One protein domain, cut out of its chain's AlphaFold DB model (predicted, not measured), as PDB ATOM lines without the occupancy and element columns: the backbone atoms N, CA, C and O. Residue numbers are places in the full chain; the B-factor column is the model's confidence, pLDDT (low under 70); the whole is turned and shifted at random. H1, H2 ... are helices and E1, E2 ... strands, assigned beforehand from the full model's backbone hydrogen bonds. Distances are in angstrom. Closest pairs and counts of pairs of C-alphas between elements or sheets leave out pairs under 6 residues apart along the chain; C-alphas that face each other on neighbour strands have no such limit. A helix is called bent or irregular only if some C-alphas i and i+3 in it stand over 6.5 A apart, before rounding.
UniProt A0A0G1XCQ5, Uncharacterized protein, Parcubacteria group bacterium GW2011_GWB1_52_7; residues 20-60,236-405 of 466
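This is residues 20 to 60 and 236 to 405 of the 466 residues of an uncharacterized protein of Parcubacteria group bacterium GW2011_GWB1_52_7 (UniProt A0A0G1XCQ5). A core of crossed helices, H5 crossing both H1 and the short H3 in the middle, has H4 near H1 and H3 and a two-strand pair, E1 and E2, close to H3 and H4. A long hairpin of E4 and E5 reaches away on another side, with H8 packed between it and the small pair E3 and E6; long loops make much of the rest. The 211 printed residues hold eight named helices and six named strands in the order E1 H1 H2 H3 E2 E3 H4 H5 E4 E5 H6 H7 H8 E6, in the mixed class, with three antiparallel two-strand sheets. The whole is compact, with a radius of gyration of the C-alphas of 17.9 A and spans of 52 by 52 by 31 A.

E4, residues 329 to 336, is 20.7 A long, and E5, residues 341 to 349, 23.8 A. H8 is residues 385 to 390, E3 279 to 282 and E6 392 to 394, ending at C-alpha 394 (40.256, 56.615, -10.471). H5, residues 306 to 323, is 24.8 A long; H4, 285 to 301, 24.4 A; H1, 32 to 48, 23.6 A; and H3, 240 to 248, 11.8 A. E1, residues 28 to 30, begins at C-alpha 28 (34.255, 56.039, 3.955); E2 is 252 to 254. H2, H6 and H7 are residues 56 to 59, 352 to 355 and 368 to 371.

In the hairpin E4 and E5, N 332 and O 345 are 2.8 A apart, within hydrogen-bond range. The closest C-alphas of E5 and H8 are those of Thr 346 and Gly 385, 5.8 A; of H8 and E6, Tyr 387 and Asn 393, 5.5 A. E3 and E6 are antiparallel, with N 281 and O 393 at 2.9 A. H5 is the hub, with a kink of 28 degrees near residue 317; it is neither bent nor irregular, but only just: C-alphas 318 and 321 are 6.4 A apart. Its residues 310 to 318 touch H3, about perpendicular at 81 degrees, closest at Val 242 and Trp 314, 5.1 A between C-alphas. Its residues 308 to 313 touch H1, about perpendicular at 89 degrees, closest at Gly 43 and Val 309, 4.4 A between C-alphas. Its residues 320 to 323 touch H7, closest at Leu 320 and Leu 368, 6.8 A between C-alphas. H4 is near H1 and H3. H2 is close to H1 but not clearly touching, and H6 touches no helix. E1 and E2 are antiparallel, with N 253 and O 29 at 2.8 A. Every O i to N i+4 pair is within hydrogen-bond range in H1, H3, H4 and H8, and 12 of 14 are in H5; H2, H6 and H7 are too short for such a pair.

The C-alphas of Gly 21 and Lys 363 are the two farthest apart, 55.0 A. Residues 61 to 235 are not printed; C-alphas 60 and 236 are 16.3 A apart across the cut. The links E2 to E3, H6 to H7 and H7 to H8 are long. Mean pLDDT of the printed part is 89.0, with residues 20 to 26 under 70.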
ATOM      1  N   LEU A  20      39.685  48.032  19.477       39.97
ATOM      2  CA  LEU A  20      40.480  48.066  20.716       39.97
ATOM      3  C   LEU A  20      41.508  49.220  20.772       39.97
ATOM      4  O   LEU A  20      42.700  49.009  20.970       39.97
ATOM      5  N   GLY A  21      41.030  50.457  20.581       39.25
ATOM      6  CA  GLY A  21      41.809  51.690  20.782       39.25
ATOM      7  C   GLY A  21      42.234  52.454  19.522       39.25
ATOM      8  O   GLY A  21      42.731  53.573  19.638       39.25
ATOM      9  N   MET A  22      42.010  51.932  18.312       42.44
ATOM     10  CA  MET A  22      42.296  52.677  17.078       42.44
ATOM     11  C   MET A  22      41.060  53.426  16.559       42.44
ATOM     12  O   MET A  22      40.269  52.896  15.778       42.44
ATOM     13  N   HIS A  23      40.909  54.694  16.949       40.72
ATOM     14  CA  HIS A  23      39.960  55.609  16.308       40.72
ATOM     15  C   HIS A  23      40.457  55.969  14.903       40.72
ATOM     16  O   HIS A  23      41.168  56.956  14.710       40.72
ATOM     17  N   TYR A  24      40.093  55.183  13.890       46.72
ATOM     18  CA  TYR A  24      40.222  55.669  12.520       46.72
ATOM     19  C   TYR A  24      39.165  56.747  12.294       46.72
ATOM     20  O   TYR A  24      37.974  56.517  12.507       46.72
ATOM     21  N   THR A  25      39.581  57.922  11.830       55.38
ATOM     22  CA  THR A  25      38.643  58.904  11.286       55.38
ATOM     23  C   THR A  25      37.878  58.216  10.154       55.38
ATOM     24  O   THR A  25      38.505  57.714   9.217       55.38
ATOM     25  N   LYS A  26      36.542  58.124  10.252       61.22
ATOM     26  CA  LYS A  26      35.719  57.511   9.199       61.22
ATOM     27  C   LYS A  26      35.958  58.272   7.898       61.22
ATOM     28  O   LYS A  26      35.595  59.436   7.772       61.22
ATOM     29  N   THR A  27      36.615  57.617   6.947       73.06
ATOM     30  CA  THR A  27      36.947  58.195   5.630       73.06
ATOM     31  C   THR A  27      36.024  57.690   4.529       73.06
ATOM     32  O   THR A  27      36.119  58.145   3.389       73.06
ATOM     33  N   VAL A  28      35.176  56.717   4.863       88.69
ATOM     34  CA  VAL A  28      34.255  56.039   3.955       88.69
ATOM     35  C   VAL A  28      32.918  55.781   4.650       88.69
ATOM     36  O   VAL A  28      32.857  55.699   5.881       88.69
ATOM     37  N   SER A  29      31.865  55.634   3.854       93.69
ATOM     38  CA  SER A  29      30.538  55.178   4.276       93.69
ATOM     39  C   SER A  29      30.110  53.978   3.434       93.69
ATOM     40  O   SER A  29      30.645  53.738   2.350       93.69
ATOM     41  N   PHE A  30      29.157  53.205   3.951       96.50
ATOM     42  CA  PHE A  30      28.653  52.001   3.300       96.50
ATOM     43  C   PHE A  30      27.141  52.103   3.134       96.50
ATOM     44  O   PHE A  30      26.444  52.494   4.069       96.50
ATOM     45  N   ASP A  31      26.646  51.747   1.953       97.19
ATOM     46  CA  ASP A  31      25.218  51.554   1.704       97.19
ATOM     47  C   ASP A  31      24.863  50.119   2.124       97.19
ATOM     48  O   ASP A  31      25.095  49.168   1.374       97.19
ATOM     49  N   GLU A  32      24.399  49.943   3.366       97.06
ATOM     50  CA  GLU A  32      24.156  48.614   3.951       97.06
ATOM     51  C   GLU A  32      22.992  47.863   3.288       97.06
ATOM     52  O   GLU A  32      23.054  46.641   3.145       97.06
ATOM     53  N   GLU A  33      21.957  48.572   2.835       96.88
ATOM     54  CA  GLU A  33      20.828  47.968   2.120       96.88
ATOM     55  C   GLU A  33      21.284  47.420   0.763       96.88
ATOM     56  O   GLU A  33      21.006  46.268   0.394       96.88
ATOM     57  N   ARG A  34      22.079  48.216   0.043       96.44
ATOM     58  CA  ARG A  34      22.691  47.779  -1.207       96.44
ATOM     59  C   ARG A  34      23.696  46.663  -0.983       96.44
ATOM     60  O   ARG A  34      23.691  45.702  -1.747       96.44
ATOM     61  N   ALA A  35      24.517  46.745   0.065       97.88
ATOM     62  CA  ALA A  35      25.445  45.684   0.445       97.88
ATOM     63  C   ALA A  35      24.706  44.363   0.675       97.88
ATOM     64  O   ALA A  35      25.111  43.344   0.126       97.88
ATOM     65  N   ARG A  36      23.589  44.384   1.416       97.94
ATOM     66  CA  ARG A  36      22.776  43.194   1.708       97.94
ATOM     67  C   ARG A  36      22.282  42.550   0.421       97.94
ATOM     68  O   ARG A  36      22.455  41.348   0.233       97.94
ATOM     69  N   THR A  37      21.714  43.355  -0.472       96.94
ATOM     70  CA  THR A  37      21.174  42.880  -1.751       96.94
ATOM     71  C   THR A  37      22.275  42.315  -2.648       96.94
ATOM     72  O   THR A  37      22.187  41.178  -3.108       96.94
ATOM     73  N   VAL A  38      23.349  43.082  -2.853       97.06
ATOM     74  CA  VAL A  38      24.467  42.698  -3.722       97.06
ATOM     75  C   VAL A  38      25.195  41.475  -3.176       97.06
ATOM     76  O   VAL A  38      25.492  40.565  -3.944       97.06
ATOM     77  N   PHE A  39      25.497  41.421  -1.878       98.06
ATOM     78  CA  PHE A  39      26.277  40.322  -1.305       98.06
ATOM     79  C   PHE A  39      25.488  39.016  -1.299       98.06
ATOM     80  O   PHE A  39      26.066  37.990  -1.647       98.06
ATOM     81  N   ARG A  40      24.183  39.045  -0.987       97.38
ATOM     82  CA  ARG A  40      23.315  37.864  -1.120       97.38
ATOM     83  C   ARG A  40      23.310  37.356  -2.555       97.38
ATOM     84  O   ARG A  40      23.670  36.210  -2.795       97.38
ATOM     85  N   GLU A  41      23.012  38.224  -3.520       95.81
ATOM     86  CA  GLU A  41      22.909  37.800  -4.917       95.81
ATOM     87  C   GLU A  41      24.265  37.348  -5.504       95.81
ATOM     88  O   GLU A  41      24.322  36.354  -6.228       95.81
ATOM     89  N   VAL A  42      25.376  38.025  -5.182       95.81
ATOM     90  CA  VAL A  42      26.732  37.586  -5.570       95.81
ATOM     91  C   VAL A  42      27.066  36.236  -4.946       95.81
ATOM     92  O   VAL A  42      27.522  35.343  -5.663       95.81
ATOM     93  N   GLY A  43      26.848  36.088  -3.639       95.94
ATOM     94  CA  GLY A  43      27.158  34.865  -2.905       95.94
ATOM     95  C   GLY A  43      26.347  33.678  -3.413       95.94
ATOM     96  O   GLY A  43      26.917  32.643  -3.749       95.94
ATOM     97  N   ASP A  44      25.033  33.841  -3.571       95.50
ATOM     98  CA  ASP A  44      24.140  32.790  -4.058       95.50
ATOM     99  C   ASP A  44      24.507  32.347  -5.468       95.50
ATOM    100  O   ASP A  44      24.677  31.154  -5.722       95.50
ATOM    101  N   ARG A  45      24.724  33.296  -6.385       93.06
ATOM    102  CA  ARG A  45      25.083  32.953  -7.763       93.06
ATOM    103  C   ARG A  45      26.458  32.300  -7.862       93.06
ATOM    104  O   ARG A  45      26.627  31.394  -8.679       93.06
ATOM    105  N   TYR A  46      27.423  32.736  -7.048       92.88
ATOM    106  CA  TYR A  46      28.739  32.103  -6.968       92.88
ATOM    107  C   TYR A  46      28.633  30.667  -6.452       92.88
ATOM    108  O   TYR A  46      29.133  29.742  -7.094       92.88
ATOM    109  N   ARG A  47      27.920  30.473  -5.339       93.19
ATOM    110  CA  ARG A  47      27.691  29.175  -4.700       93.19
ATOM    111  C   ARG A  47      26.974  28.193  -5.625       93.19
ATOM    112  O   ARG A  47      27.402  27.048  -5.739       93.19
ATOM    113  N   MET A  48      25.924  28.650  -6.306       91.81
ATOM    114  CA  MET A  48      25.141  27.854  -7.258       91.81
ATOM    115  C   MET A  48      25.851  27.656  -8.607       91.81
ATOM    116  O   MET A  48      25.421  26.825  -9.401       91.81
ATOM    117  N   GLY A  49      26.913  28.416  -8.899       89.12
ATOM    118  CA  GLY A  49      27.625  28.338 -10.176       89.12
ATOM    119  C   GLY A  49      26.758  28.723 -11.379       89.12
ATOM    120  O   GLY A  49      26.853  28.094 -12.432       89.12
ATOM    121  N   VAL A  50      25.896  29.734 -11.237       85.81
ATOM    122  CA  VAL A  50      24.951  30.157 -12.289       85.81
ATOM    123  C   VAL A  50      25.414  31.414 -13.020       85.81
ATOM    124  O   VAL A  50      26.054  32.298 -12.438       85.81
ATOM    125  N   GLY A  51      25.055  31.512 -14.308       81.06
ATOM    126  CA  GLY A  51      25.520  32.584 -15.198       81.06
ATOM    127  C   GLY A  51      27.034  32.746 -15.081       81.06
ATOM    128  O   GLY A  51      27.712  31.733 -14.906       81.06
ATOM    129  N   PHE A  52      27.517  34.003 -15.089       80.50
ATOM    130  CA  PHE A  52      28.768  34.477 -14.463       80.50
ATOM    131  C   PHE A  52      29.760  33.396 -13.979       80.50
ATOM    132  O   PHE A  52      30.883  33.203 -14.442       80.50
ATOM    133  N   PHE A  53      29.302  32.737 -12.920       85.94
ATOM    134  CA  PHE A  53      30.097  31.944 -12.008       85.94
ATOM    135  C   PHE A  53      30.143  30.451 -12.347       85.94
ATOM    136  O   PHE A  53      30.777  29.685 -11.619       85.94
ATOM    137  N   SER A  54      29.522  30.018 -13.445       84.25
ATOM    138  CA  SER A  54      29.558  28.618 -13.866       84.25
ATOM    139  C   SER A  54      30.991  28.134 -14.089       84.25
ATOM    140  O   SER A  54      31.786  28.760 -14.789       84.25
ATOM    141  N   GLY A  55      31.358  27.051 -13.399       78.38
ATOM    142  CA  GLY A  55      32.711  26.487 -13.407       78.38
ATOM    143  C   GLY A  55      33.784  27.324 -12.693       78.38
ATOM    144  O   GLY A  55      34.847  26.784 -12.395       78.38
ATOM    145  N   VAL A  56      33.516  28.591 -12.347       81.94
ATOM    146  CA  VAL A  56      34.495  29.544 -11.785       81.94
ATOM    147  C   VAL A  56      35.107  29.048 -10.478       81.94
ATOM    148  O   VAL A  56      36.311  29.201 -10.269       81.94
ATOM    149  N   ARG A  57      34.312  28.403  -9.618       79.19
ATOM    150  CA  ARG A  57      34.787  27.842  -8.343       79.19
ATOM    151  C   ARG A  57      35.882  26.786  -8.535       79.19
ATOM    152  O   ARG A  57      36.856  26.778  -7.793       79.19
ATOM    153  N   ARG A  58      35.765  25.941  -9.568       74.62
ATOM    154  CA  ARG A  58      36.725  24.856  -9.862       74.62
ATOM    155  C   ARG A  58      38.032  25.354 -10.475       74.62
ATOM    156  O   ARG A  58      39.012  24.622 -10.508       74.62
ATOM    157  N   ILE A  59      38.037  26.585 -10.976       79.06
ATOM    158  CA  ILE A  59      39.180  27.185 -11.670       79.06
ATOM    159  C   ILE A  59      39.754  28.385 -10.914       79.06
ATOM    160  O   ILE A  59      40.492  29.183 -11.495       79.06
ATOM    161  N   GLN A  60      39.428  28.527  -9.623       82.75
ATOM    162  CA  GLN A  60      40.137  29.492  -8.792       82.75
ATOM    163  C   GLN A  60      41.617  29.100  -8.706       82.75
ATOM    164  O   GLN A  60      41.926  27.915  -8.565       82.75
ATOM    165  N   LEU A 236      35.798  39.990   4.544       96.56
ATOM    166  CA  LEU A 236      36.193  39.871   3.142       96.56
ATOM    167  C   LEU A 236      37.709  40.062   2.989       96.56
ATOM    168  O   LEU A 236      38.324  40.911   3.637       96.56
ATOM    169  N   VAL A 237      38.314  39.347   2.038       94.75
ATOM    170  CA  VAL A 237      39.701  39.602   1.629       94.75
ATOM    171  C   VAL A 237      39.747  40.819   0.704       94.75
ATOM    172  O   VAL A 237      39.541  40.720  -0.505       94.75
ATOM    173  N   VAL A 238      40.024  41.996   1.264       93.38
ATOM    174  CA  VAL A 238      39.960  43.257   0.510       93.38
ATOM    175  C   VAL A 238      41.282  43.550  -0.207       93.38
ATOM    176  O   VAL A 238      42.243  44.075   0.362       93.38
ATOM    177  N   ASP A 239      41.325  43.240  -1.500       89.88
ATOM    178  CA  ASP A 239      42.319  43.754  -2.439       89.88
ATOM    179  C   ASP A 239      41.725  44.853  -3.338       89.88
ATOM    180  O   ASP A 239      40.625  45.352  -3.105       89.88
ATOM    181  N   PHE A 240      42.454  45.262  -4.378       89.12
ATOM    182  CA  PHE A 240      41.940  46.283  -5.289       89.12
ATOM    183  C   PHE A 240      40.749  45.797  -6.123       89.12
ATOM    184  O   PHE A 240      39.925  46.619  -6.516       89.12
ATOM    185  N   HIS A 241      40.654  44.496  -6.416       92.12
ATOM    186  CA  HIS A 241      39.554  43.943  -7.193       92.12
ATOM    187  C   HIS A 241      38.265  44.024  -6.385       92.12
ATOM    188  O   HIS A 241      37.285  44.581  -6.885       92.12
ATOM    189  N   VAL A 242      38.288  43.540  -5.142       95.31
ATOM    190  CA  VAL A 242      37.145  43.630  -4.225       95.31
ATOM    191  C   VAL A 242      36.813  45.092  -3.954       95.31
ATOM    192  O   VAL A 242      35.668  45.495  -4.126       95.31
ATOM    193  N   LEU A 243      37.813  45.926  -3.655       95.06
ATOM    194  CA  LEU A 243      37.590  47.350  -3.412       95.06
ATOM    195  C   LEU A 243      36.939  48.050  -4.612       95.06
ATOM    196  O   LEU A 243      35.990  48.811  -4.446       95.06
ATOM    197  N   ARG A 244      37.415  47.776  -5.830       94.56
ATOM    198  CA  ARG A 244      36.800  48.291  -7.053       94.56
ATOM    199  C   ARG A 244      35.352  47.822  -7.188       94.56
ATOM    200  O   ARG A 244      34.515  48.652  -7.512       94.56
ATOM    201  N   ALA A 245      35.057  46.544  -6.941       96.00
ATOM    202  CA  ALA A 245      33.690  46.024  -7.017       96.00
ATOM    203  C   ALA A 245      32.758  46.787  -6.072       96.00
ATOM    204  O   ALA A 245      31.716  47.272  -6.499       96.00
ATOM    205  N   LEU A 246      33.176  46.958  -4.815       97.31
ATOM    206  CA  LEU A 246      32.392  47.664  -3.804       97.31
ATOM    207  C   LEU A 246      32.091  49.109  -4.218       97.31
ATOM    208  O   LEU A 246      30.962  49.560  -4.056       97.31
ATOM    209  N   ILE A 247      33.070  49.822  -4.786       95.94
ATOM    210  CA  ILE A 247      32.863  51.201  -5.256       95.94
ATOM    211  C   ILE A 247      31.969  51.226  -6.506       95.94
ATOM    212  O   ILE A 247      31.041  52.026  -6.574       95.94
ATOM    213  N   GLN A 248      32.216  50.362  -7.498       95.00
ATOM    214  CA  GLN A 248      31.444  50.347  -8.750       95.00
ATOM    215  C   GLN A 248      29.972  50.016  -8.531       95.00
ATOM    216  O   GLN A 248      29.123  50.605  -9.192       95.00
ATOM    217  N   LEU A 249      29.693  49.103  -7.601       95.31
ATOM    218  CA  LEU A 249      28.344  48.681  -7.233       95.31
ATOM    219  C   LEU A 249      27.673  49.653  -6.253       95.31
ATOM    220  O   LEU A 249      26.548  49.407  -5.839       95.31
ATOM    221  N   GLY A 250      28.347  50.735  -5.845       95.00
ATOM    222  CA  GLY A 250      27.816  51.726  -4.905       95.00
ATOM    223  C   GLY A 250      27.696  51.242  -3.457       95.00
ATOM    224  O   GLY A 250      27.093  51.933  -2.646       95.00
ATOM    225  N   VAL A 251      28.264  50.080  -3.119       97.38
ATOM    226  CA  VAL A 251      28.297  49.554  -1.744       97.38
ATOM    227  C   VAL A 251      29.231  50.387  -0.869       97.38
ATOM    228  O   VAL A 251      28.907  50.690   0.275       97.38
ATOM    229  N   LEU A 252      30.391  50.767  -1.410       96.81
ATOM    230  CA  LEU A 252      31.378  51.603  -0.734       96.81
ATOM    231  C   LEU A 252      31.361  53.017  -1.310       96.81
ATOM    232  O   LEU A 252      31.703  53.232  -2.474       96.81
ATOM    233  N   GLN A 253      31.062  53.986  -0.456       94.81
ATOM    234  CA  GLN A 253      31.134  55.405  -0.766       94.81
ATOM    235  C   GLN A 253      32.462  55.972  -0.257       94.81
ATOM    236  O   GLN A 253      32.855  55.784   0.897       94.81
ATOM    237  N   VAL A 254      33.175  56.670  -1.139       93.44
ATOM    238  CA  VAL A 254      34.494  57.248  -0.860       93.44
ATOM    239  C   VAL A 254      34.485  58.750  -1.109       93.44
ATOM    240  O   VAL A 254      33.766  59.243  -1.976       93.44
ATOM    241  N   ASN A 255      35.339  59.477  -0.390       91.50
ATOM    242  CA  ASN A 255      35.583  60.883  -0.681       91.50
ATOM    243  C   ASN A 255      36.550  61.019  -1.868       91.50
ATOM    244  O   ASN A 255      37.752  60.754  -1.746       91.50
ATOM    245  N   TRP A 256      36.011  61.420  -3.015       93.69
ATOM    246  CA  TRP A 256      36.781  61.629  -4.229       93.69
ATOM    247  C   TRP A 256      37.570  62.934  -4.172       93.69
ATOM    248  O   TRP A 256      37.028  64.003  -3.909       93.69
ATOM    249  N   LYS A 257      38.859  62.862  -4.502       93.56
ATOM    250  CA  LYS A 257      39.720  64.037  -4.665       93.56
ATOM    251  C   LYS A 257      40.351  64.021  -6.050       93.56
ATOM    252  O   LYS A 257      40.566  62.937  -6.584       93.56
ATOM    253  N   PRO A 258      40.683  65.174  -6.650       94.88
ATOM    254  CA  PRO A 258      41.419  65.177  -7.907       94.88
ATOM    255  C   PRO A 258      42.690  64.329  -7.792       94.88
ATOM    256  O   PRO A 258      43.439  64.459  -6.821       94.88
ATOM    257  N   LEU A 259      42.950  63.483  -8.794       93.44
ATOM    258  CA  LEU A 259      44.146  62.642  -8.874       93.44
ATOM    259  C   LEU A 259      45.415  63.469  -8.617       93.44
ATOM    260  O   LEU A 259      46.335  63.021  -7.936       93.44
ATOM    261  N   GLY A 260      45.470  64.692  -9.141       92.38
ATOM    262  CA  GLY A 260      46.560  65.629  -8.915       92.38
ATOM    263  C   GLY A 260      47.877  65.194  -9.562       92.38
ATOM    264  O   GLY A 260      47.971  64.182 -10.260       92.38
ATOM    265  N   ARG A 261      48.934  65.985  -9.340       88.38
ATOM    266  CA  ARG A 261      50.269  65.730  -9.921       88.38
ATOM    267  C   ARG A 261      50.887  64.418  -9.421       88.38
ATOM    268  O   ARG A 261      51.596  63.755 -10.174       88.38
ATOM    269  N   GLY A 262      50.557  64.023  -8.189       82.69
ATOM    270  CA  GLY A 262      51.240  62.944  -7.477       82.69
ATOM    271  C   GLY A 262      52.667  63.325  -7.090       82.69
ATOM    272  O   GLY A 262      53.149  64.396  -7.444       82.69
ATOM    273  N   ASN A 263      53.335  62.431  -6.365       79.00
ATOM    274  CA  ASN A 263      54.753  62.555  -6.035       79.00
ATOM    275  C   ASN A 263      55.437  61.186  -6.213       79.00
ATOM    276  O   ASN A 263      55.680  60.479  -5.230       79.00
ATOM    277  N   PRO A 264      55.590  60.702  -7.460       79.75
ATOM    278  CA  PRO A 264      56.185  59.395  -7.679       79.75
ATOM    279  C   PRO A 264      57.683  59.452  -7.376       79.75
ATOM    280  O   PRO A 264      58.376  60.356  -7.820       79.75
ATOM    281  N   LYS A 265      58.196  58.418  -6.700       77.56
ATOM    282  CA  LYS A 265      59.646  58.235  -6.498       77.56
ATOM    283  C   LYS A 265      60.416  57.946  -7.794       77.56
ATOM    284  O   LYS A 265      61.631  57.893  -7.764       77.56
ATOM    285  N   ILE A 266      59.700  57.663  -8.882       80.31
ATOM    286  CA  ILE A 266      60.250  57.296 -10.187       80.31
ATOM    287  C   ILE A 266      59.681  58.274 -11.208       80.31
ATOM    288  O   ILE A 266      58.462  58.286 -11.422       80.31
ATOM    289  N   GLU A 267      60.540  59.051 -11.863       83.06
ATOM    290  CA  GLU A 267      60.134  60.082 -12.825       83.06
ATOM    291  C   GLU A 267      59.312  59.496 -13.983       83.06
ATOM    292  O   GLU A 267      58.258  60.024 -14.349       83.06
ATOM    293  N   ALA A 268      59.697  58.317 -14.483       83.50
ATOM    294  CA  ALA A 268      58.959  57.619 -15.534       83.50
ATOM    295  C   ALA A 268      57.479  57.372 -15.168       83.50
ATOM    296  O   ALA A 268      56.638  57.258 -16.061       83.50
ATOM    297  N   ARG A 269      57.127  57.339 -13.872       83.69
ATOM    298  CA  ARG A 269      55.756  57.152 -13.360       83.69
ATOM    299  C   ARG A 269      54.986  58.455 -13.113       83.69
ATOM    300  O   ARG A 269      53.879  58.398 -12.573       83.69
ATOM    301  N   LEU A 270      55.515  59.608 -13.528       87.38
ATOM    302  CA  LEU A 270      54.822  60.897 -13.459       87.38
ATOM    303  C   LEU A 270      53.448  60.858 -14.124       87.38
ATOM    304  O   LEU A 270      53.281  60.415 -15.263       87.38
ATOM    305  N   ARG A 271      52.454  61.384 -13.407       91.06
ATOM    306  CA  ARG A 271      51.060  61.395 -13.851       91.06
ATOM    307  C   ARG A 271      50.891  62.366 -15.029       91.06
ATOM    308  O   ARG A 271      51.223  63.555 -14.881       91.06
ATOM    309  N   PRO A 272      50.369  61.907 -16.185       91.69
ATOM    310  CA  PRO A 272      50.061  62.782 -17.313       91.69
ATOM    311  C   PRO A 272      49.145  63.938 -16.902       91.69
ATOM    312  O   PRO A 272      48.206  63.734 -16.133       91.69
ATOM    313  N   ARG A 273      49.383  65.148 -17.436       93.44
ATOM    314  CA  ARG A 273      48.587  66.349 -17.108       93.44
ATOM    315  C   ARG A 273      47.091  66.132 -17.343       93.44
ATOM    316  O   ARG A 273      46.307  66.491 -16.477       93.44
ATOM    317  N   ALA A 274      46.744  65.472 -18.448       92.50
ATOM    318  CA  ALA A 274      45.370  65.171 -18.848       92.50
ATOM    319  C   ALA A 274      44.624  64.194 -17.923       92.50
ATOM    320  O   ALA A 274      43.439  63.965 -18.138       92.50
ATOM    321  N   LEU A 275      45.298  63.584 -16.941       94.69
ATOM    322  CA  LEU A 275      44.666  62.678 -15.982       94.69
ATOM    323  C   LEU A 275      44.475  63.308 -14.596       94.69
ATOM    324  O   LEU A 275      43.723  62.780 -13.784       94.69
ATOM    325  N   ARG A 276      45.133  64.435 -14.305       94.56
ATOM    326  CA  ARG A 276      45.221  65.001 -12.945       94.56
ATOM    327  C   ARG A 276      43.878  65.484 -12.400       94.56
ATOM    328  O   ARG A 276      43.721  65.553 -11.186       94.56
ATOM    329  N   GLN A 277      42.946  65.827 -13.279       93.69
ATOM    330  CA  GLN A 277      41.614  66.296 -12.919       93.69
ATOM    331  C   GLN A 277      40.634  65.165 -12.597       93.69
ATOM    332  O   GLN A 277      39.583  65.436 -12.029       93.69
ATOM    333  N   TYR A 278      40.947  63.914 -12.957       95.88
ATOM    334  CA  TYR A 278      40.012  62.821 -12.705       95.88
ATOM    335  C   TYR A 278      39.824  62.609 -11.196       95.88
ATOM    336  O   TYR A 278      40.819  62.634 -10.460       95.88
ATOM    337  N   PRO A 279      38.587  62.367 -10.725       96.44
ATOM    338  CA  PRO A 279      38.342  62.030  -9.332       96.44
ATOM    339  C   PRO A 279      39.029  60.707  -8.981       96.44
ATOM    340  O   PRO A 279      38.943  59.726  -9.719       96.44
ATOM    341  N   ALA A 280      39.722  60.670  -7.851       95.31
ATOM    342  CA  ALA A 280      40.488  59.525  -7.397       95.31
ATOM    343  C   ALA A 280      40.410  59.355  -5.875       95.31
ATOM    344  O   ALA A 280      40.257  60.315  -5.119       95.31
ATOM    345  N   VAL A 281      40.570  58.112  -5.430       93.19
ATOM    346  CA  VAL A 281      40.772  57.758  -4.026       93.19
ATOM    347  C   VAL A 281      42.074  56.978  -3.894       93.19
ATOM    348  O   VAL A 281      42.352  56.037  -4.644       93.19
ATOM    349  N   HIS A 282      42.908  57.384  -2.940       88.88
ATOM    350  CA  HIS A 282      44.133  56.658  -2.629       88.88
ATOM    351  C   HIS A 282      43.789  55.421  -1.802       88.88
ATOM    352  O   HIS A 282      43.158  55.514  -0.749       88.88
ATOM    353  N   VAL A 283      44.238  54.256  -2.265       88.06
ATOM    354  CA  VAL A 283      44.092  52.991  -1.544       88.06
ATOM    355  C   VAL A 283      45.157  52.892  -0.446       88.06
ATOM    356  O   VAL A 283      46.216  52.291  -0.627       88.06
ATOM    357  N   HIS A 284      44.891  53.535   0.690       85.19
ATOM    358  CA  HIS A 284      45.717  53.445   1.895       85.19
ATOM    359  C   HIS A 284      45.299  52.278   2.793       85.19
ATOM    360  O   HIS A 284      44.166  51.806   2.745       85.19
ATOM    361  N   GLU A 285      46.211  51.853   3.666       84.44
ATOM    362  CA  GLU A 285      45.971  50.778   4.633       84.44
ATOM    363  C   GLU A 285      44.789  51.075   5.564       84.44
ATOM    364  O   GLU A 285      43.958  50.203   5.774       84.44
ATOM    365  N   THR A 286      44.632  52.322   6.014       87.69
ATOM    366  CA  THR A 286      43.475  52.760   6.810       87.69
ATOM    367  C   THR A 286      42.137  52.514   6.113       87.69
ATOM    368  O   THR A 286      41.192  52.055   6.749       87.69
ATOM    369  N   LEU A 287      42.053  52.787   4.806       90.19
ATOM    370  CA  LEU A 287      40.837  52.544   4.029       90.19
ATOM    371  C   LEU A 287      40.552  51.041   3.953       90.19
ATOM    372  O   LEU A 287      39.433  50.616   4.211       90.19
ATOM    373  N   ILE A 288      41.573  50.234   3.653       90.50
ATOM    374  CA  ILE A 288      41.440  48.772   3.598       90.50
ATOM    375  C   ILE A 288      41.005  48.207   4.955       90.50
ATOM    376  O   ILE A 288      40.088  47.395   4.996       90.50
ATOM    377  N   ASN A 289      41.599  48.668   6.056       90.50
ATOM    378  CA  ASN A 289      41.257  48.215   7.403       90.50
ATOM    379  C   ASN A 289      39.815  48.583   7.786       90.50
ATOM    380  O   ASN A 289      39.136  47.760   8.390       90.50
ATOM    381  N   GLN A 290      39.323  49.767   7.395       91.81
ATOM    382  CA  GLN A 290      37.918  50.148   7.602       91.81
ATOM    383  C   GLN A 290      36.957  49.220   6.847       91.81
ATOM    384  O   GLN A 290      35.958  48.793   7.419       91.81
ATOM    385  N   VAL A 291      37.266  48.867   5.593       95.25
ATOM    386  CA  VAL A 291      36.443  47.925   4.813       95.25
ATOM    387  C   VAL A 291      36.509  46.515   5.402       95.25
ATOM    388  O   VAL A 291      35.478  45.862   5.497       95.25
ATOM    389  N   ILE A 292      37.688  46.057   5.833       94.06
ATOM    390  CA  ILE A 292      37.868  44.755   6.493       94.06
ATOM    391  C   ILE A 292      37.016  44.681   7.764       94.06
ATOM    392  O   ILE A 292      36.188  43.778   7.867       94.06
ATOM    393  N   GLY A 293      37.160  45.648   8.678       91.94
ATOM    394  CA  GLY A 293      36.403  45.690   9.933       91.94
ATOM    395  C   GLY A 293      34.894  45.714   9.696       91.94
ATOM    396  O   GLY A 293      34.189  44.830  10.172       91.94
ATOM    397  N   TRP A 294      34.419  46.643   8.857       95.25
ATOM    398  CA  TRP A 294      33.002  46.710   8.483       95.25
ATOM    399  C   TRP A 294      32.502  45.398   7.873       95.25
ATOM    400  O   TRP A 294      31.436  44.918   8.246       95.25
ATOM    401  N   SER A 295      33.264  44.796   6.956       96.88
ATOM    402  CA  SER A 295      32.830  43.573   6.280       96.88
ATOM    403  C   SER A 295      32.725  42.382   7.228       96.88
ATOM    404  O   SER A 295      31.837  41.560   7.041       96.88
ATOM    405  N   CYS A 296      33.581  42.303   8.254       94.50
ATOM    406  CA  CYS A 296      33.492  41.268   9.281       94.50
ATOM    407  C   CYS A 296      32.141  41.363  10.002       94.50
ATOM    408  O   CYS A 296      31.343  40.428   9.953       94.50
ATOM    409  N   ASP A 297      31.850  42.533  10.577       92.62
ATOM    410  CA  ASP A 297      30.616  42.779  11.326       92.62
ATOM    411  C   ASP A 297      29.381  42.591  10.439       92.62
ATOM    412  O   ASP A 297      28.402  41.951  10.829       92.62
ATOM    413  N   PHE A 298      29.432  43.108   9.210       96.69
ATOM    414  CA  PHE A 298      28.332  43.029   8.259       96.69
ATOM    415  C   PHE A 298      27.996  41.581   7.882       96.69
ATOM    416  O   PHE A 298      26.841  41.174   7.989       96.69
ATOM    417  N   LEU A 299      28.993  40.784   7.482       96.44
ATOM    418  CA  LEU A 299      28.789  39.387   7.087       96.44
ATOM    419  C   LEU A 299      28.266  38.533   8.251       96.44
ATOM    420  O   LEU A 299      27.437  37.651   8.031       96.44
ATOM    421  N   ILE A 300      28.705  38.814   9.485       92.56
ATOM    422  CA  ILE A 300      28.196  38.153  10.693       92.56
ATOM    423  C   ILE A 300      26.711  38.454  10.884       92.56
ATOM    424  O   ILE A 300      25.917  37.521  10.987       92.56
ATOM    425  N   ARG A 301      26.341  39.741  10.920       95.75
ATOM    426  CA  ARG A 301      24.955  40.178  11.162       95.75
ATOM    427  C   ARG A 301      23.995  39.671  10.091       95.75
ATOM    428  O   ARG A 301      22.867  39.315  10.402       95.75
ATOM    429  N   GLU A 302      24.447  39.635   8.841       97.00
ATOM    430  CA  GLU A 302      23.634  39.211   7.698       97.00
ATOM    431  C   GLU A 302      23.672  37.700   7.437       97.00
ATOM    432  O   GLU A 302      23.004  37.231   6.517       97.00
ATOM    433  N   ASN A 303      24.444  36.942   8.226       95.44
ATOM    434  CA  ASN A 303      24.665  35.506   8.055       95.44
ATOM    435  C   ASN A 303      25.098  35.123   6.626       95.44
ATOM    436  O   ASN A 303      24.556  34.206   6.008       95.44
ATOM    437  N   LEU A 304      26.073  35.854   6.085       96.50
ATOM    438  CA  LEU A 304      26.584  35.653   4.731       96.50
ATOM    439  C   LEU A 304      27.934  34.938   4.753       96.50
ATOM    440  O   LEU A 304      28.802  35.239   5.570       96.50
ATOM    441  N   SER A 305      28.121  34.022   3.803       95.38
ATOM    442  CA  SER A 305      29.376  33.294   3.620       95.38
ATOM    443  C   SER A 305      30.483  34.243   3.136       95.38
ATOM    444  O   SER A 305      30.381  34.776   2.023       95.38
ATOM    445  N   PRO A 306      31.569  34.448   3.909       95.06
ATOM    446  CA  PRO A 306      32.698  35.258   3.454       95.06
ATOM    447  C   PRO A 306      33.350  34.654   2.204       95.06
ATOM    448  O   PRO A 306      33.865  35.397   1.367       95.06
ATOM    449  N   PHE A 307      33.279  33.329   2.040       94.56
ATOM    450  CA  PHE A 307      33.831  32.608   0.895       94.56
ATOM    451  C   PHE A 307      33.081  32.904  -0.391       94.56
ATOM    452  O   PHE A 307      33.698  33.239  -1.405       94.56
ATOM    453  N   ASP A 308      31.754  32.817  -0.343       95.81
ATOM    454  CA  ASP A 308      30.925  32.992  -1.528       95.81
ATOM    455  C   ASP A 308      30.891  34.459  -1.956       95.81
ATOM    456  O   ASP A 308      31.082  34.775  -3.132       95.81
ATOM    457  N   VAL A 309      30.744  35.376  -0.994       97.12
ATOM    458  CA  VAL A 309      30.761  36.819  -1.266       97.12
ATOM    459  C   VAL A 309      32.152  37.267  -1.720       97.12
ATOM    460  O   VAL A 309      32.277  37.955  -2.734       97.12
ATOM    461  N   GLY A 310      33.208  36.867  -1.006       95.69
ATOM    462  CA  GLY A 310      34.586  37.263  -1.298       95.69
ATOM    463  C   GLY A 310      35.058  36.787  -2.667       95.69
ATOM    464  O   GLY A 310      35.478  37.604  -3.494       95.69
ATOM    465  N   ASN A 311      34.931  35.486  -2.947       93.94
ATOM    466  CA  ASN A 311      35.287  34.943  -4.255       93.94
ATOM    467  C   ASN A 311      34.370  35.497  -5.356       93.94
ATOM    468  O   ASN A 311      34.858  35.839  -6.436       93.94
ATOM    469  N   GLY A 312      33.069  35.639  -5.099       94.62
ATOM    470  CA  GLY A 312      32.119  36.196  -6.060       94.62
ATOM    471  C   GLY A 312      32.483  37.622  -6.485       94.62
ATOM    472  O   GLY A 312      32.632  37.890  -7.680       94.62
ATOM    473  N   LEU A 313      32.728  38.527  -5.529       96.25
ATOM    474  CA  LEU A 313      33.139  39.912  -5.801       96.25
ATOM    475  C   LEU A 313      34.490  39.982  -6.515       96.25
ATOM    476  O   LEU A 313      34.665  40.766  -7.456       96.25
ATOM    477  N   TRP A 314      35.451  39.163  -6.086       93.69
ATOM    478  CA  TRP A 314      36.776  39.132  -6.690       93.69
ATOM    479  C   TRP A 314      36.711  38.697  -8.159       93.69
ATOM    480  O   TRP A 314      37.247  39.396  -9.023       93.69
ATOM    481  N   ASN A 315      35.985  37.618  -8.474       90.56
ATOM    482  CA  ASN A 315      35.819  37.124  -9.845       90.56
ATOM    483  C   ASN A 315      34.994  38.080 -10.718       90.56
ATOM    484  O   ASN A 315      35.386  38.351 -11.858       90.56
ATOM    485  N   LEU A 316      33.912  38.650 -10.174       92.06
ATOM    486  CA  LEU A 316      33.108  39.676 -10.841       92.06
ATOM    487  C   LEU A 316      33.996  40.837 -11.299       92.06
ATOM    488  O   LEU A 316      34.037  41.181 -12.480       92.06
ATOM    489  N   SER A 317      34.779  41.396 -10.377       92.88
ATOM    490  CA  SER A 317      35.686  42.499 -10.669       92.88
ATOM    491  C   SER A 317      36.772  42.093 -11.660       92.88
ATOM    492  O   SER A 317      36.998  42.752 -12.680       92.88
ATOM    493  N   ARG A 318      37.498  41.018 -11.356       87.19
ATOM    494  CA  ARG A 318      38.702  40.615 -12.079       87.19
ATOM    495  C   ARG A 318      38.425  40.197 -13.519       87.19
ATOM    496  O   ARG A 318      39.288  40.426 -14.362       87.19
ATOM    497  N   VAL A 319      37.269  39.605 -13.803       84.00
ATOM    498  CA  VAL A 319      36.971  39.047 -15.126       84.00
ATOM    499  C   VAL A 319      35.939  39.884 -15.860       84.00
ATOM    500  O   VAL A 319      36.227  40.408 -16.939       84.00
ATOM    501  N   LEU A 320      34.751  40.040 -15.273       86.69
ATOM    502  CA  LEU A 320      33.627  40.676 -15.947       86.69
ATOM    503  C   LEU A 320      33.835  42.188 -16.008       86.69
ATOM    504  O   LEU A 320      33.970  42.748 -17.099       86.69
ATOM    505  N   CYS A 321      34.022  42.843 -14.856       91.38
ATOM    506  CA  CYS A 321      34.276  44.284 -14.819       91.38
ATOM    507  C   CYS A 321      35.576  44.639 -15.547       91.38
ATOM    508  O   CYS A 321      35.662  45.685 -16.178       91.38
ATOM    509  N   ALA A 322      36.600  43.784 -15.519       88.06
ATOM    510  CA  ALA A 322      37.825  44.036 -16.274       88.06
ATOM    511  C   ALA A 322      37.627  43.993 -17.798       88.06
ATOM    512  O   ALA A 322      38.470  44.535 -18.516       88.06
ATOM    513  N   SER A 323      36.573  43.345 -18.298       87.44
ATOM    514  CA  SER A 323      36.261  43.240 -19.729       87.44
ATOM    515  C   SER A 323      35.480  44.442 -20.257       87.44
ATOM    516  O   SER A 323      35.643  44.786 -21.427       87.44
ATOM    517  N   TYR A 324      34.729  45.128 -19.391       92.25
ATOM    518  CA  TYR A 324      34.042  46.375 -19.728       92.25
ATOM    519  C   TYR A 324      35.019  47.431 -20.265       92.25
ATOM    520  O   TYR A 324      36.067  47.698 -19.664       92.25
ATOM    521  N   TYR A 325      34.680  48.045 -21.401       93.38
ATOM    522  CA  TYR A 325      35.585  48.955 -22.107       93.38
ATOM    523  C   TYR A 325      35.914  50.221 -21.300       93.38
ATOM    524  O   TYR A 325      37.069  50.646 -21.291       93.38
ATOM    525  N   GLY A 326      34.959  50.765 -20.539       93.62
ATOM    526  CA  GLY A 326      35.205  51.912 -19.653       93.62
ATOM    527  C   GLY A 326      36.193  51.624 -18.515       93.62
ATOM    528  O   GLY A 326      36.838  52.535 -18.004       93.62
ATOM    529  N   ASN A 327      36.397  50.352 -18.155       94.44
ATOM    530  CA  ASN A 327      37.397  49.944 -17.161       94.44
ATOM    531  C   ASN A 327      38.786  49.688 -17.782       94.44
ATOM    532  O   ASN A 327      39.690  49.181 -17.105       94.44
ATOM    533  N   LYS A 328      38.985  50.017 -19.065       91.44
ATOM    534  CA  LYS A 328      40.287  49.946 -19.735       91.44
ATOM    535  C   LYS A 328      41.048  51.265 -19.608       91.44
ATOM    536  O   LYS A 328      40.485  52.353 -19.526       91.44
ATOM    537  N   SER A 329      42.367  51.142 -19.635       91.62
ATOM    538  CA  SER A 329      43.311  52.254 -19.674       91.62
ATOM    539  C   SER A 329      44.290  52.037 -20.819       91.62
ATOM    540  O   SER A 329      44.750  50.913 -21.031       91.62
ATOM    541  N   GLU A 330      44.642  53.102 -21.527       91.56
ATOM    542  CA  GLU A 330      45.695  53.078 -22.540       91.56
ATOM    543  C   GLU A 330      47.022  53.445 -21.867       91.56
ATOM    544  O   GLU A 330      47.112  54.470 -21.185       91.56
ATOM    545  N   SER A 331      48.049  52.612 -22.039       90.00
ATOM    546  CA  SER A 331      49.371  52.824 -21.445       90.00
ATOM    547  C   SER A 331      50.405  53.214 -22.498       90.00
ATOM    548  O   SER A 331      50.362  52.740 -23.629       90.00
ATOM    549  N   VAL A 332      51.380  54.027 -22.098       90.12
ATOM    550  CA  VAL A 332      52.578  54.348 -22.887       90.12
ATOM    551  C   VAL A 332      53.819  53.790 -22.211       90.12
ATOM    552  O   VAL A 332      53.876  53.670 -20.984       90.12
ATOM    553  N   ARG A 333      54.831  53.459 -23.014       89.88
ATOM    554  CA  ARG A 333      56.140  53.042 -22.511       89.88
ATOM    555  C   ARG A 333      56.978  54.268 -22.168       89.88
ATOM    556  O   ARG A 333      57.142  55.153 -22.998       89.88
ATOM    557  N   ARG A 334      57.530  54.294 -20.959       87.62
ATOM    558  CA  ARG A 334      58.467  55.319 -20.485       87.62
ATOM    559  C   ARG A 334      59.713  54.663 -19.924       87.62
ATOM    560  O   ARG A 334      59.608  53.643 -19.241       87.62
ATOM    561  N   PHE A 335      60.871  55.218 -20.247       87.00
ATOM    562  CA  PHE A 335      62.148  54.728 -19.753       87.00
ATOM    563  C   PHE A 335      62.514  55.452 -18.458       87.00
ATOM    564  O   PHE A 335      62.395  56.668 -18.374       87.00
ATOM    565  N   ASP A 336      62.914  54.684 -17.455       83.50
ATOM    566  CA  ASP A 336      63.524  55.142 -16.214       83.50
ATOM    567  C   ASP A 336      65.049  55.007 -16.374       83.50
ATOM    568  O   ASP A 336      65.539  53.870 -16.459       83.50
ATOM    569  N   PRO A 337      65.791  56.125 -16.474       83.88
ATOM    570  CA  PRO A 337      67.235  56.099 -16.667       83.88
ATOM    571  C   PRO A 337      67.983  55.580 -15.435       83.88
ATOM    572  O   PRO A 337      68.945  54.829 -15.601       83.88
ATOM    573  N   GLU A 338      67.515  55.883 -14.221       82.00
ATOM    574  CA  GLU A 338      68.159  55.453 -12.973       82.00
ATOM    575  C   GLU A 338      68.051  53.937 -12.794       82.00
ATOM    576  O   GLU A 338      69.037  53.250 -12.521       82.00
ATOM    577  N   ALA A 339      66.858  53.381 -13.019       75.38
ATOM    578  CA  ALA A 339      66.635  51.939 -12.936       75.38
ATOM    579  C   ALA A 339      66.983  51.187 -14.234       75.38
ATOM    580  O   ALA A 339      66.839  49.961 -14.281       75.38
ATOM    581  N   ARG A 340      67.386  51.903 -15.296       80.06
ATOM    582  CA  ARG A 340      67.610  51.394 -16.664       80.06
ATOM    583  C   ARG A 340      66.461  50.507 -17.155       80.06
ATOM    584  O   ARG A 340      66.670  49.418 -17.696       80.06
ATOM    585  N   LYS A 341      65.222  50.958 -16.940       76.50
ATOM    586  CA  LYS A 341      64.017  50.122 -17.023       76.50
ATOM    587  C   LYS A 341      62.889  50.782 -17.803       76.50
ATOM    588  O   LYS A 341      62.579  51.948 -17.626       76.50
ATOM    589  N   TRP A 342      62.181  49.991 -18.607       81.12
ATOM    590  CA  TRP A 342      60.918  50.421 -19.209       81.12
ATOM    591  C   TRP A 342      59.731  50.169 -18.277       81.12
ATOM    592  O   TRP A 342      59.555  49.071 -17.740       81.12
ATOM    593  N   HIS A 343      58.871  51.173 -18.161       80.75
ATOM    594  CA  HIS A 343      57.600  51.125 -17.455       80.75
ATOM    595  C   HIS A 343      56.456  51.349 -18.439       80.75
ATOM    596  O   HIS A 343      56.514  52.252 -19.268       80.75
ATOM    597  N   ASN A 344      55.401  50.543 -18.331       83.88
ATOM    598  CA  ASN A 344      54.107  50.895 -18.908       83.88
ATOM    599  C   ASN A 344      53.391  51.783 -17.896       83.88
ATOM    600  O   ASN A 344      53.313  51.400 -16.732       83.88
ATOM    601  N   VAL A 345      52.923  52.951 -18.328       87.44
ATOM    602  CA  VAL A 345      52.227  53.916 -17.471       87.44
ATOM    603  C   VAL A 345      50.962  54.376 -18.168       87.44
ATOM    604  O   VAL A 345      50.976  54.679 -19.360       87.44
ATOM    605  N   THR A 346      49.865  54.429 -17.426       91.75
ATOM    606  CA  THR A 346      48.561  54.902 -17.878       91.75
ATOM    607  C   THR A 346      48.673  56.322 -18.425       91.75
ATOM    608  O   THR A 346      49.086  57.249 -17.727       91.75
ATOM    609  N   ALA A 347      48.302  56.480 -19.692       92.75
ATOM    610  CA  ALA A 347      48.336  57.728 -20.441       92.75
ATOM    611  C   ALA A 347      46.942  58.313 -20.662       92.75
ATOM    612  O   ALA A 347      46.775  59.530 -20.592       92.75
ATOM    613  N   LYS A 348      45.951  57.452 -20.929       93.81
ATOM    614  CA  LYS A 348      44.567  57.848 -21.206       93.81
ATOM    615  C   LYS A 348      43.583  56.870 -20.571       93.81
ATOM    616  O   LYS A 348      43.876  55.682 -20.428       93.81
ATOM    617  N   LEU A 349      42.414  57.393 -20.217       95.00
ATOM    618  CA  LEU A 349      41.271  56.631 -19.722       95.00
ATOM    619  C   LEU A 349      40.134  56.700 -20.741       95.00
ATOM    620  O   LEU A 349      40.042  57.653 -21.516       95.00
ATOM    621  N   VAL A 350      39.273  55.689 -20.729       93.06
ATOM    622  CA  VAL A 350      38.047  55.671 -21.526       93.06
ATOM    623  C   VAL A 350      36.938  56.316 -20.691       93.06
ATOM    624  O   VAL A 350      36.472  55.712 -19.732       93.06
ATOM    625  N   ASN A 351      36.562  57.552 -21.023       91.00
ATOM    626  CA  ASN A 351      35.547  58.309 -20.282       91.00
ATOM    627  C   ASN A 351      34.141  58.179 -20.890       91.00
ATOM    628  O   ASN A 351      33.984  57.720 -22.024       91.00
ATOM    629  N   SER A 352      33.120  58.629 -20.159       89.25
ATOM    630  CA  SER A 352      31.710  58.509 -20.568       89.25
ATOM    631  C   SER A 352      31.404  59.218 -21.888       89.25
ATOM    632  O   SER A 352      30.698  58.667 -22.726       89.25
ATOM    633  N   ALA A 353      32.020  60.377 -22.152       88.94
ATOM    634  CA  ALA A 353      31.860  61.081 -23.427       88.94
ATOM    635  C   ALA A 353      32.327  60.239 -24.631       88.94
ATOM    636  O   ALA A 353      31.701  60.266 -25.691       88.94
ATOM    637  N   LYS A 354      33.409  59.465 -24.468       90.62
ATOM    638  CA  LYS A 354      33.866  58.491 -25.470       90.62
ATOM    639  C   LYS A 354      32.894  57.311 -25.557       90.62
ATOM    640  O   LYS A 354      32.547  56.910 -26.660       90.62
ATOM    641  N   LEU A 355      32.432  56.784 -24.425       92.44
ATOM    642  CA  LEU A 355      31.548  55.612 -24.367       92.44
ATOM    643  C   LEU A 355      30.148  55.857 -24.951       92.44
ATOM    644  O   LEU A 355      29.553  54.931 -25.491       92.44
ATOM    645  N   ASN A 356      29.647  57.090 -24.935       92.06
ATOM    646  CA  ASN A 356      28.350  57.423 -25.535       92.06
ATOM    647  C   ASN A 356      28.334  57.325 -27.074       92.06
ATOM    648  O   ASN A 356      27.274  57.392 -27.687       92.06
ATOM    649  N   ARG A 357      29.491  57.151 -27.728       91.69
ATOM    650  CA  ARG A 357      29.595  57.031 -29.191       91.69
ATOM    651  C   ARG A 357      29.838  55.580 -29.582       91.69
ATOM    652  O   ARG A 357      30.911  55.057 -29.291       91.69
ATOM    653  N   VAL A 358      28.912  54.948 -30.314       89.12
ATOM    654  CA  VAL A 358      29.058  53.554 -30.803       89.12
ATOM    655  C   VAL A 358      30.401  53.337 -31.510       89.12
ATOM    656  O   VAL A 358      31.093  52.361 -31.236       89.12
ATOM    657  N   SER A 359      30.818  54.287 -32.354       90.56
ATOM    658  CA  SER A 359      32.072  54.228 -33.121       90.56
ATOM    659  C   SER A 359      33.348  54.240 -32.272       90.56
ATOM    660  O   SER A 359      34.418  53.893 -32.770       90.56
ATOM    661  N   ALA A 360      33.266  54.633 -30.998       90.44
ATOM    662  CA  ALA A 360      34.412  54.658 -30.098       90.44
ATOM    663  C   ALA A 360      34.683  53.312 -29.411       90.44
ATOM    664  O   ALA A 360      35.762  53.133 -28.825       90.44
ATOM    665  N   TRP A 361      33.720  52.386 -29.458       91.31
ATOM    666  CA  TRP A 361      33.873  51.027 -28.949       91.31
ATOM    667  C   TRP A 361      34.689  50.183 -29.935       91.31
ATOM    668  O   TRP A 361      34.630  50.405 -31.146       91.31
ATOM    669  N   PRO A 362      35.471  49.202 -29.453       89.75
ATOM    670  CA  PRO A 362      36.161  48.270 -30.339       89.75
ATOM    671  C   PRO A 362      35.178  47.568 -31.288       89.75
ATOM    672  O   PRO A 362      34.134  47.104 -30.843       89.75
ATOM    673  N   LYS A 363      35.535  47.410 -32.572       85.62
ATOM    674  CA  LYS A 363      34.678  46.729 -33.569       85.62
ATOM    675  C   LYS A 363      34.226  45.326 -33.132       85.62
ATOM    676  O   LYS A 363      33.106  44.932 -33.409       85.62
ATOM    677  N   ASN A 364      35.085  44.611 -32.403       82.94
ATOM    678  CA  ASN A 364      34.812  43.267 -31.880       82.94
ATOM    679  C   ASN A 364      34.441  43.287 -30.385       82.94
ATOM    680  O   ASN A 364      34.733  42.332 -29.659       82.94
ATOM    681  N   TYR A 365      33.900  44.402 -29.885       85.69
ATOM    682  CA  TYR A 365      33.489  44.503 -28.492       85.69
ATOM    683  C   TYR A 365      32.345  43.531 -28.206       85.69
ATOM    684  O   TYR A 365      31.353  43.484 -28.926       85.69
ATOM    685  N   ARG A 366      32.499  42.754 -27.133       83.25
ATOM    686  CA  ARG A 366      31.460  41.860 -26.624       83.25
ATOM    687  C   ARG A 366      30.916  42.466 -25.347       83.25
ATOM    688  O   ARG A 366      31.651  42.582 -24.364       83.25
ATOM    689  N   ASP A 367      29.647  42.850 -25.367       85.25
ATOM    690  CA  ASP A 367      28.990  43.451 -24.214       85.25
ATOM    691  C   ASP A 367      28.616  42.397 -23.167       85.25
ATOM    692  O   ASP A 367      27.476  41.948 -23.062       85.25
ATOM    693  N   LEU A 368      29.611  41.987 -22.382       83.75
ATOM    694  CA  LEU A 368      29.408  41.021 -21.306       83.75
ATOM    695  C   LEU A 368      28.575  41.597 -20.149       83.75
ATOM    696  O   LEU A 368      28.012  40.821 -19.378       83.75
ATOM    697  N   CYS A 369      28.472  42.928 -20.025       87.31
ATOM    698  CA  CYS A 369      27.672  43.564 -18.978       87.31
ATOM    699  C   CYS A 369      26.177  43.269 -19.139       87.31
ATOM    700  O   CYS A 369      25.495  43.145 -18.128       87.31
ATOM    701  N   ARG A 370      25.694  43.031 -20.368       85.25
ATOM    702  CA  ARG A 370      24.298  42.646 -20.644       85.25
ATOM    703  C   ARG A 370      23.838  41.410 -19.865       85.25
ATOM    704  O   ARG A 370      22.659  41.277 -19.560       85.25
ATOM    705  N   TYR A 371      24.761  40.500 -19.560       79.44
ATOM    706  CA  TYR A 371      24.489  39.267 -18.814       79.44
ATOM    707  C   TYR A 371      24.856  39.379 -17.329       79.44
ATOM    708  O   TYR A 371      24.743  38.410 -16.579       79.44
ATOM    709  N   CYS A 372      25.337  40.546 -16.896       86.06
ATOM    710  CA  CYS A 372      25.684  40.798 -15.513       86.06
ATOM    711  C   CYS A 372      24.410  41.132 -14.728       86.06
ATOM    712  O   CYS A 372      23.813  42.183 -14.963       86.06
ATOM    713  N   PRO A 373      24.025  40.326 -13.727       83.81
ATOM    714  CA  PRO A 373      22.862  40.647 -12.901       83.81
ATOM    715  C   PRO A 373      23.062  41.928 -12.076       83.81
ATOM    716  O   PRO A 373      22.098  42.538 -11.623       83.81
ATOM    717  N   PHE A 374      24.313  42.364 -11.919       90.56
ATOM    718  CA  PHE A 374      24.682  43.537 -11.137       90.56
ATOM    719  C   PHE A 374      24.830  44.815 -11.968       90.56
ATOM    720  O   PHE A 374      25.125  45.855 -11.388       90.56
ATOM    721  N   GLU A 375      24.630  44.777 -13.296       91.25
ATOM    722  CA  GLU A 375      24.796  45.960 -14.159       91.25
ATOM    723  C   GLU A 375      23.946  47.144 -13.682       91.25
ATOM    724  O   GLU A 375      24.426  48.273 -13.669       91.25
ATOM    725  N   ARG A 376      22.731  46.877 -13.191       91.12
ATOM    726  CA  ARG A 376      21.826  47.896 -12.634       91.12
ATOM    727  C   ARG A 376      22.414  48.691 -11.460       91.12
ATOM    728  O   ARG A 376      21.950  49.788 -11.179       91.12
ATOM    729  N   TYR A 377      23.418  48.148 -10.771       92.94
ATOM    730  CA  TYR A 377      24.110  48.820  -9.668       92.94
ATOM    731  C   TYR A 377      25.412  49.500 -10.102       92.94
ATOM    732  O   TYR A 377      25.990  50.252  -9.319       92.94
ATOM    733  N   CYS A 378      25.899  49.231 -11.317       91.50
ATOM    734  CA  CYS A 378      27.147  49.784 -11.822       91.50
ATOM    735  C   CYS A 378      26.974  51.274 -12.131       91.50
ATOM    736  O   CYS A 378      26.477  51.634 -13.191       91.50
ATOM    737  N   GLY A 379      27.424  52.139 -11.222       87.56
ATOM    738  CA  GLY A 379      27.382  53.591 -11.430       87.56
ATOM    739  C   GLY A 379      28.634  54.149 -12.107       87.56
ATOM    740  O   GLY A 379      28.572  55.164 -12.792       87.56
ATOM    741  N   LEU A 380      29.787  53.495 -11.927       94.44
ATOM    742  CA  LEU A 380      31.095  54.093 -12.210       94.44
ATOM    743  C   LEU A 380      32.000  53.208 -13.074       94.44
ATOM    744  O   LEU A 380      32.097  51.991 -12.884       94.44
ATOM    745  N   ALA A 381      32.773  53.846 -13.951       94.62
ATOM    746  CA  ALA A 381      33.897  53.249 -14.658       94.62
ATOM    747  C   ALA A 381      35.191  53.427 -13.840       94.62
ATOM    748  O   ALA A 381      35.691  54.539 -13.670       94.62
ATOM    749  N   ILE A 382      35.752  52.328 -13.332       95.56
ATOM    750  CA  ILE A 382      36.966  52.316 -12.503       95.56
ATOM    751  C   ILE A 382      38.048  51.460 -13.183       95.56
ATOM    752  O   ILE A 382      38.105  50.234 -13.002       95.56
ATOM    753  N   PRO A 383      38.930  52.074 -13.991       94.12
ATOM    754  CA  PRO A 383      40.019  51.369 -14.651       94.12
ATOM    755  C   PRO A 383      41.102  50.903 -13.672       94.12
ATOM    756  O   PRO A 383      41.431  51.577 -12.699       94.12
ATOM    757  N   ALA A 384      41.711  49.751 -13.966       88.50
ATOM    758  CA  ALA A 384      42.744  49.160 -13.107       88.50
ATOM    759  C   ALA A 384      44.141  49.792 -13.282       88.50
ATOM    760  O   ALA A 384      44.957  49.732 -12.365       88.50
ATOM    761  N   GLY A 385      44.435  50.392 -14.444       88.75
ATOM    762  CA  GLY A 385      45.753  50.970 -14.757       88.75
ATOM    763  C   GLY A 385      46.268  51.952 -13.696       88.75
ATOM    764  O   GLY A 385      47.335  51.709 -13.130       88.75
ATOM    765  N   PRO A 386      45.490  52.990 -13.329       90.94
ATOM    766  CA  PRO A 386      45.875  53.940 -12.284       90.94
ATOM    767  C   PRO A 386      46.203  53.305 -10.926       90.94
ATOM    768  O   PRO A 386      47.092  53.788 -10.221       90.94
ATOM    769  N   TYR A 387      45.542  52.199 -10.567       89.00
ATOM    770  CA  TYR A 387      45.855  51.475  -9.337       89.00
ATOM    771  C   TYR A 387      47.247  50.842  -9.411       89.00
ATOM    772  O   TYR A 387      48.058  51.017  -8.501       89.00
ATOM    773  N   TYR A 388      47.564  50.153 -10.507       83.19
ATOM    774  CA  TYR A 388      48.870  49.510 -10.675       83.19
ATOM    775  C   TYR A 388      50.024  50.507 -10.827       83.19
ATOM    776  O   TYR A 388      51.147  50.224 -10.399       83.19
ATOM    777  N   ASP A 389      49.750  51.675 -11.405       84.44
ATOM    778  CA  ASP A 389      50.761  52.706 -11.616       84.44
ATOM    779  C   ASP A 389      50.989  53.566 -10.371       84.44
ATOM    780  O   ASP A 389      52.138  53.892 -10.047       84.44
ATOM    781  N   TRP A 390      49.911  53.927  -9.666       86.81
ATOM    782  CA  TRP A 390      49.925  54.987  -8.652       86.81
ATOM    783  C   TRP A 390      49.239  54.635  -7.328       86.81
ATOM    784  O   TRP A 390      49.216  55.488  -6.442       86.81
ATOM    785  N   GLY A 391      48.680  53.432  -7.175       87.31
ATOM    786  CA  GLY A 391      47.971  53.017  -5.959       87.31
ATOM    787  C   GLY A 391      46.644  53.748  -5.731       87.31
ATOM    788  O   GLY A 391      46.221  53.910  -4.586       87.31
ATOM    789  N   GLN A 392      46.001  54.232  -6.799       90.75
ATOM    790  CA  GLN A 392      44.746  54.982  -6.709       90.75
ATOM    791  C   GLN A 392      43.650  54.370  -7.575       90.75
ATOM    792  O   GLN A 392      43.892  54.022  -8.729       90.75
ATOM    793  N   ASN A 393      42.437  54.297  -7.031       93.44
ATOM    794  CA  ASN A 393      41.245  54.032  -7.828       93.44
ATOM    795  C   ASN A 393      40.784  55.359  -8.419       93.44
ATOM    796  O   ASN A 393      40.543  56.309  -7.679       93.44
ATOM    797  N   VAL A 394      40.691  55.422  -9.742       95.44
ATOM    798  CA  VAL A 394      40.256  56.615 -10.471       95.44
ATOM    799  C   VAL A 394      38.858  56.365 -11.016       95.44
ATOM    800  O   VAL A 394      38.609  55.303 -11.576       95.44
ATOM    801  N   ASN A 395      37.966  57.335 -10.864       96.06
ATOM    802  CA  ASN A 395      36.674  57.358 -11.529       96.06
ATOM    803  C   ASN A 395      36.859  57.957 -12.929       96.06
ATOM    804  O   ASN A 395      37.121  59.150 -13.048       96.06
ATOM    805  N   ALA A 396      36.751  57.142 -13.979       95.38
ATOM    806  CA  ALA A 396      36.850  57.585 -15.372       95.38
ATOM    807  C   ALA A 396      35.546  58.208 -15.911       95.38
ATOM    808  O   ALA A 396      35.533  58.706 -17.037       95.38
ATOM    809  N   GLY A 397      34.476  58.196 -15.116       93.81
ATOM    810  CA  GLY A 397      33.142  58.665 -15.462       93.81
ATOM    811  C   GLY A 397      32.071  57.633 -15.106       93.81
ATOM    812  O   GLY A 397      32.343  56.597 -14.498       93.81
ATOM    813  N   GLU A 398      30.845  57.917 -15.516       94.50
ATOM    814  CA  GLU A 398      29.703  57.018 -15.386       94.50
ATOM    815  C   GLU A 398      29.889  55.727 -16.187       94.50
ATOM    816  O   GLU A 398      30.514  55.708 -17.259       94.50
ATOM    817  N   HIS A 399      29.320  54.642 -15.666       94.56
ATOM    818  CA  HIS A 399      29.104  53.427 -16.438       94.56
ATOM    819  C   HIS A 399      28.065  53.697 -17.536       94.56
ATOM    820  O   HIS A 399      26.995  54.234 -17.272       94.56
ATOM    821  N   VAL A 400      28.375  53.301 -18.768       94.19
ATOM    822  CA  VAL A 400      27.540  53.514 -19.949       94.19
ATOM    823  C   VAL A 400      27.216  52.148 -20.534       94.19
ATOM    824  O   VAL A 400      28.116  51.390 -20.905       94.19
ATOM    825  N   VAL A 401      25.922  51.843 -20.618       92.44
ATOM    826  CA  VAL A 401      25.418  50.674 -21.344       92.44
ATOM    827  C   VAL A 401      25.860  50.775 -22.802       92.44
ATOM    828  O   VAL A 401      25.740  51.837 -23.410       92.44
ATOM    829  N   TYR A 402      26.390  49.686 -23.367       91.81
ATOM    830  CA  TYR A 402      26.885  49.691 -24.743       91.81
ATOM    831  C   TYR A 402      25.781  50.148 -25.716       91.81
ATOM    832  O   TYR A 402      24.790  49.430 -25.867       91.81
ATOM    833  N   PRO A 403      25.936  51.282 -26.430       89.25
ATOM    834  CA  PRO A 403      24.832  51.809 -27.233       89.25
ATOM    835  C   PRO A 403      24.503  50.943 -28.461       89.25
ATOM    836  O   PRO A 403      23.413  51.034 -29.007       89.25
ATOM    837  N   GLY A 404      25.419  50.062 -28.888       84.94
ATOM    838  CA  GLY A 404      25.170  49.079 -29.952       84.94
ATOM    839  C   GLY A 404      24.540  47.765 -29.472       84.94
ATOM    840  O   GLY A 404      24.446  46.820 -30.253       84.94
ATOM    841  N   ARG A 405      24.134  47.665 -28.197       85.94
ATOM    842  CA  ARG A 405      23.618  46.428 -27.581       85.94
ATOM    843  C   ARG A 405      22.440  45.826 -28.351       85.94
ATOM    844  O   ARG A 405      22.392  44.607 -28.520       85.94
TER     845      ARG A 405